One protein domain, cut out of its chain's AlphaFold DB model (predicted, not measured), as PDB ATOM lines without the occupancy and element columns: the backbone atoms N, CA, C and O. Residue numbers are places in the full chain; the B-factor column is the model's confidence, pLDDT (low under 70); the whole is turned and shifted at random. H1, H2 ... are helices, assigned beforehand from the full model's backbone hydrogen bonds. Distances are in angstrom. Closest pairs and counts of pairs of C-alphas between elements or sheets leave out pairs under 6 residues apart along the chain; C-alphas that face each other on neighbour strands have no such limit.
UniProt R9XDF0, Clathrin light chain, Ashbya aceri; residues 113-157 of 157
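AT A GLANCE: This is residues 113 to 157 of the 157 residues of the protein "Clathrin light chain" of Ashbya aceri (UniProt R9XDF0). Two short helices make a loose V: the first part of H1 meets the last part of H2, and the long link from residue 122 to 135 loops out past the open side, where residues 129 to 134 stick out. At the other end, residues 146 to 157 form a tail with no named element. The printed part has 45 residues, with H1 then H2 and no named strand; it is all helix, though 18 residues are in named elements. It is a rod of 34 by 16 by 12 A, only just loose, close to compact, with a radius of gyration of the C-alphas of 11.4 A.

HOW THE PARTS SIT: H1, residues 114 to 121, and H2, residues 136 to 145, touch, the closest C-alphas being those of Trp 115 and Leu 145, 6.3 A apart. They run opposite ways at a steep tilt of 46 degrees. In both helices every O i to N i+4 pair is within hydrogen-bond range.

IN THESE COORDINATES: H1 is 10.8 A long and begins at C-alpha 114 (-19.717, 45.366, 15.728). H2 is 14.4 A long and ends at C-alpha 145 (-19.487, 36.720, 19.733).

THE WHOLE: The C-alphas farthest apart, of Asp 132 and Gly 157, are 34.6 A apart. The printed part has no cut. Residues 126 to 128 and 155 to 157 are under pLDDT 70.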
ATOM      1  N   THR A 113     -20.712  42.491  11.863       83.56
ATOM      2  CA  THR A 113     -21.206  42.884  13.189       83.56
ATOM      3  C   THR A 113     -20.173  43.755  13.909       83.56
ATOM      4  O   THR A 113     -18.969  43.689  13.640       83.56
ATOM      5  N   VAL A 114     -20.617  44.552  14.885       84.31
ATOM      6  CA  VAL A 114     -19.717  45.366  15.728       84.31
ATOM      7  C   VAL A 114     -18.620  44.508  16.373       84.31
ATOM      8  O   VAL A 114     -17.473  44.941  16.470       84.31
ATOM      9  N   TRP A 115     -18.934  43.267  16.754       86.00
ATOM     10  CA  TRP A 115     -17.972  42.337  17.350       86.00
ATOM     11  C   TRP A 115     -16.924  41.832  16.352       86.00
ATOM     12  O   TRP A 115     -15.760  41.682  16.727       86.00
ATOM     13  N   ASP A 116     -17.293  41.647  15.083       85.56
ATOM     14  CA  ASP A 116     -16.346  41.302  14.016       85.56
ATOM     15  C   ASP A 116     -15.369  42.458  13.749       85.56
ATOM     16  O   ASP A 116     -14.166  42.230  13.615       85.56
ATOM     17  N   ARG A 117     -15.863  43.706  13.754       87.25
ATOM     18  CA  ARG A 117     -15.033  44.920  13.633       87.25
ATOM     19  C   ARG A 117     -14.055  45.052  14.808       87.25
ATOM     20  O   ARG A 117     -12.874  45.320  14.605       87.25
ATOM     21  N   VAL A 118     -14.519  44.813  16.038       86.94
ATOM     22  CA  VAL A 118     -13.665  44.826  17.241       86.94
ATOM     23  C   VAL A 118     -12.569  43.764  17.158       86.94
ATOM     24  O   VAL A 118     -11.422  44.052  17.489       86.94
ATOM     25  N   LEU A 119     -12.893  42.556  16.691       86.56
ATOM     26  CA  LEU A 119     -11.910  41.483  16.551       86.56
ATOM     27  C   LEU A 119     -10.824  41.819  15.514       86.56
ATOM     28  O   LEU A 119      -9.670  41.478  15.742       86.56
ATOM     29  N   GLN A 120     -11.170  42.506  14.419       86.56
ATOM     30  CA  GLN A 120     -10.200  42.971  13.415       86.56
ATOM     31  C   GLN A 120      -9.261  44.074  13.940       86.56
ATOM     32  O   GLN A 120      -8.118  44.156  13.503       86.56
ATOM     33  N   LEU A 121      -9.729  44.920  14.865       87.75
ATOM     34  CA  LEU A 121      -8.929  46.008  15.451       87.75
ATOM     35  C   LEU A 121      -7.958  45.533  16.538       87.75
ATOM     36  O   LEU A 121      -6.989  46.224  16.853       87.75
ATOM     37  N   ILE A 122      -8.231  44.388  17.158       85.00
ATOM     38  CA  ILE A 122      -7.382  43.836  18.209       85.00
ATOM     39  C   ILE A 122      -6.289  42.992  17.551       85.00
ATOM     40  O   ILE A 122      -6.585  42.102  16.763       85.00
ATOM     41  N   ASN A 123      -5.024  43.217  17.922       76.69
ATOM     42  CA  ASN A 123      -3.940  42.311  17.544       76.69
ATOM     43  C   ASN A 123      -4.164  40.954  18.229       76.69
ATOM     44  O   ASN A 123      -3.837  40.777  19.400       76.69
ATOM     45  N   THR A 124      -4.749  40.000  17.510       72.69
ATOM     46  CA  THR A 124      -5.101  38.688  18.058       72.69
ATOM     47  C   THR A 124      -3.889  37.824  18.381       72.69
ATOM     48  O   THR A 124      -4.049  36.858  19.128       72.69
ATOM     49  N   GLU A 125      -2.709  38.135  17.843       71.00
ATOM     50  CA  GLU A 125      -1.495  37.335  18.038       71.00
ATOM     51  C   GLU A 125      -0.816  37.637  19.382       71.00
ATOM     52  O   GLU A 125      -0.403  36.704  20.062       71.00
ATOM     53  N   ASP A 126      -0.847  38.895  19.841       67.12
ATOM     54  CA  ASP A 126      -0.205  39.320  21.101       67.12
ATOM     55  C   ASP A 126      -1.196  39.757  22.199       67.12
ATOM     56  O   ASP A 126      -0.802  40.249  23.258       67.12
ATOM     57  N   ALA A 127      -2.508  39.611  21.980       66.69
ATOM     58  CA  ALA A 127      -3.526  40.092  22.924       66.69
ATOM     59  C   ALA A 127      -3.699  39.241  24.192       66.69
ATOM     60  O   ALA A 127      -4.466  39.654  25.062       66.69
ATOM     61  N   ASP A 128      -3.043  38.083  24.312       69.75
ATOM     62  CA  ASP A 128      -3.287  37.142  25.416       69.75
ATOM     63  C   ASP A 128      -2.766  37.681  26.759       69.75
ATOM     64  O   ASP A 128      -3.424  37.519  27.791       69.75
ATOM     65  N   VAL A 129      -1.645  38.409  26.749       73.69
ATOM     66  CA  VAL A 129      -1.045  39.015  27.945       73.69
ATOM     67  C   VAL A 129      -0.701  40.473  27.660       73.69
ATOM     68  O   VAL A 129       0.211  40.771  26.896       73.69
ATOM     69  N   LEU A 130      -1.411  41.405  28.308       77.06
ATOM     70  CA  LEU A 130      -1.048  42.824  28.280       77.06
ATOM     71  C   LEU A 130      -0.507  43.241  29.651       77.06
ATOM     72  O   LEU A 130      -1.277  43.525  30.574       77.06
ATOM     73  N   GLY A 131       0.820  43.275  29.780       79.38
ATOM     74  CA  GLY A 131       1.483  43.462  31.072       79.38
ATOM     75  C   GLY A 131       1.276  42.241  31.974       79.38
ATOM     76  O   GLY A 131       1.603  41.136  31.572       79.38
ATOM     77  N   ASP A 132       0.710  42.434  33.168       80.50
ATOM     78  CA  ASP A 132       0.408  41.357  34.137       80.50
ATOM     79  C   ASP A 132      -1.047  40.836  34.043       80.50
ATOM     80  O   ASP A 132      -1.499  40.023  34.843       80.50
ATOM     81  N   ARG A 133      -1.846  41.330  33.083       80.31
ATOM     82  CA  ARG A 133      -3.265  40.951  32.943       80.31
ATOM     83  C   ARG A 133      -3.465  39.938  31.820       80.31
ATOM     84  O   ARG A 133      -3.278  40.276  30.652       80.31
ATOM     85  N   ASP A 134      -3.958  38.754  32.186       83.75
ATOM     86  CA  ASP A 134      -4.428  37.721  31.257       83.75
ATOM     87  C   ASP A 134      -5.765  38.128  30.608       83.75
ATOM     88  O   ASP A 134      -6.756  38.424  31.286       83.75
ATOM     89  N   ARG A 135      -5.788  38.162  29.274       84.75
ATOM     90  CA  ARG A 135      -6.956  38.480  28.440       84.75
ATOM     91  C   ARG A 135      -7.387  37.305  27.565       84.75
ATOM     92  O   ARG A 135      -8.315  37.464  26.771       84.75
ATOM     93  N   SER A 136      -6.818  36.118  27.757       84.62
ATOM     94  CA  SER A 136      -7.167  34.909  26.999       84.62
ATOM     95  C   SER A 136      -8.673  34.629  27.054       84.62
ATOM     96  O   SER A 136      -9.317  34.391  26.036       84.62
ATOM     97  N   LYS A 137      -9.293  34.787  28.234       85.81
ATOM     98  CA  LYS A 137     -10.754  34.641  28.396       85.81
ATOM     99  C   LYS A 137     -11.561  35.706  27.665       85.81
ATOM    100  O   LYS A 137     -12.661  35.426  27.202       85.81
ATOM    101  N   PHE A 138     -11.037  36.921  27.562       85.19
ATOM    102  CA  PHE A 138     -11.688  37.992  26.817       85.19
ATOM    103  C   PHE A 138     -11.645  37.713  25.309       85.19
ATOM    104  O   PHE A 138     -12.671  37.831  24.643       85.19
ATOM    105  N   LYS A 139     -10.507  37.239  24.791       85.00
ATOM    106  CA  LYS A 139     -10.371  36.769  23.405       85.00
ATOM    107  C   LYS A 139     -11.305  35.593  23.107       85.00
ATOM    108  O   LYS A 139     -12.010  35.630  22.102       85.00
ATOM    109  N   ASP A 140     -11.402  34.617  24.013       87.12
ATOM    110  CA  ASP A 140     -12.359  33.504  23.902       87.12
ATOM    111  C   ASP A 140     -13.811  34.003  23.790       87.12
ATOM    112  O   ASP A 140     -14.598  33.474  23.004       87.12
ATOM    113  N   ILE A 141     -14.183  35.023  24.573       88.00
ATOM    114  CA  ILE A 141     -15.521  35.630  24.522       88.00
ATOM    115  C   ILE A 141     -15.740  36.340  23.181       88.00
ATOM    116  O   ILE A 141     -16.773  36.121  22.554       88.00
ATOM    117  N   LEU A 142     -14.777  37.132  22.700       86.00
ATOM    118  CA  LEU A 142     -14.887  37.828  21.411       86.00
ATOM    119  C   LEU A 142     -15.020  36.855  20.232       86.00
ATOM    120  O   LEU A 142     -15.855  37.064  19.355       86.00
ATOM    121  N   LEU A 143     -14.263  35.756  20.240       86.50
ATOM    122  CA  LEU A 143     -14.364  34.711  19.220       86.50
ATOM    123  C   LEU A 143     -15.734  34.025  19.218       86.50
ATOM    124  O   LEU A 143     -16.217  33.643  18.156       86.50
ATOM    125  N   ARG A 144     -16.377  33.888  20.384       86.25
ATOM    126  CA  ARG A 144     -17.749  33.363  20.478       86.25
ATOM    127  C   ARG A 144     -18.780  34.354  19.952       86.25
ATOM    128  O   ARG A 144     -19.759  33.912  19.368       86.25
ATOM    129  N   LEU A 145     -18.578  35.653  20.176       85.69
ATOM    130  CA  LEU A 145     -19.487  36.720  19.733       85.69
ATOM    131  C   LEU A 145     -19.375  37.024  18.232       85.69
ATOM    132  O   LEU A 145     -20.306  37.587  17.659       85.69
ATOM    133  N   LYS A 146     -18.270  36.624  17.598       82.81
ATOM    134  CA  LYS A 146     -18.038  36.723  16.153       82.81
ATOM    135  C   LYS A 146     -19.220  36.149  15.356       82.81
ATOM    136  O   LYS A 146     -19.605  34.998  15.564       82.81
ATOM    137  N   GLY A 147     -19.794  36.939  14.448       76.06
ATOM    138  CA  GLY A 147     -20.930  36.542  13.606       76.06
ATOM    139  C   GLY A 147     -22.267  36.295  14.326       76.06
ATOM    140  O   GLY A 147     -23.214  35.835  13.686       76.06
ATOM    141  N   GLN A 148     -22.386  36.574  15.632       81.31
ATOM    142  CA  GLN A 148     -23.669  36.472  16.332       81.31
ATOM    143  C   GLN A 148     -24.468  37.770  16.186       81.31
ATOM    144  O   GLN A 148     -24.086  38.809  16.712       81.31
ATOM    145  N   GLU A 149     -25.616  37.703  15.514       72.75
ATOM    146  CA  GLU A 149     -26.471  38.873  15.248       72.75
ATOM    147  C   GLU A 149     -27.467  39.181  16.383       72.75
ATOM    148  O   GLU A 149     -27.954  40.296  16.536       72.75
ATOM    149  N   GLN A 150     -27.740  38.190  17.228       74.75
ATOM    150  CA  GLN A 150     -28.763  38.235  18.281       74.75
ATOM    151  C   GLN A 150     -28.208  38.504  19.686       74.75
ATOM    152  O   GLN A 150     -28.860  38.219  20.691       74.75
ATOM    153  N   VAL A 151     -27.002  39.073  19.765       77.06
ATOM    154  CA  VAL A 151     -26.386  39.514  21.024       77.06
ATOM    155  C   VAL A 151     -26.519  41.032  21.203       77.06
ATOM    156  O   VAL A 151     -26.534  41.774  20.216       77.06
ATOM    157  N   PRO A 152     -26.604  41.535  22.449       75.62
ATOM    158  CA  PRO A 152     -26.663  42.970  22.709       75.62
ATOM    159  C   PRO A 152     -25.491  43.701  22.043       75.62
ATOM    160  O   PRO A 152     -24.336  43.304  22.194       75.62
ATOM    161  N   GLY A 153     -25.788  44.767  21.299       72.38
ATOM    162  CA  GLY A 153     -24.768  45.559  20.606       72.38
ATOM    163  C   GLY A 153     -24.295  44.998  19.259       72.38
ATOM    164  O   GLY A 153     -23.446  45.626  18.640       72.38
ATOM    165  N   ALA A 154     -24.857  43.893  18.756       73.19
ATOM    166  CA  ALA A 154     -24.586  43.388  17.401       73.19
ATOM    167  C   ALA A 154     -25.344  44.137  16.285       73.19
ATOM    168  O   ALA A 154     -25.519  43.604  15.193       73.19
ATOM    169  N   ALA A 155     -25.808  45.363  16.551       68.69
ATOM    170  CA  ALA A 155     -26.498  46.175  15.556       68.69
ATOM    171  C   ALA A 155     -25.622  46.339  14.305       68.69
ATOM    172  O   ALA A 155     -24.443  46.677  14.412       68.69
ATOM    173  N   ARG A 156     -26.206  46.102  13.128       63.16
ATOM    174  CA  ARG A 156     -25.565  46.404  11.849       63.16
ATOM    175  C   ARG A 156     -25.638  47.915  11.652       63.16
ATOM    176  O   ARG A 156     -26.736  48.465  11.576       63.16
ATOM    177  N   GLY A 157     -24.487  48.574  11.701       56.38
ATOM    178  CA  GLY A 157     -24.339  50.015  11.498       56.38
ATOM    179  C   GLY A 157     -23.545  50.283  10.246       56.38
ATOM    180  O   GLY A 157     -22.500  49.604  10.108       56.38
TER     181      GLY A 157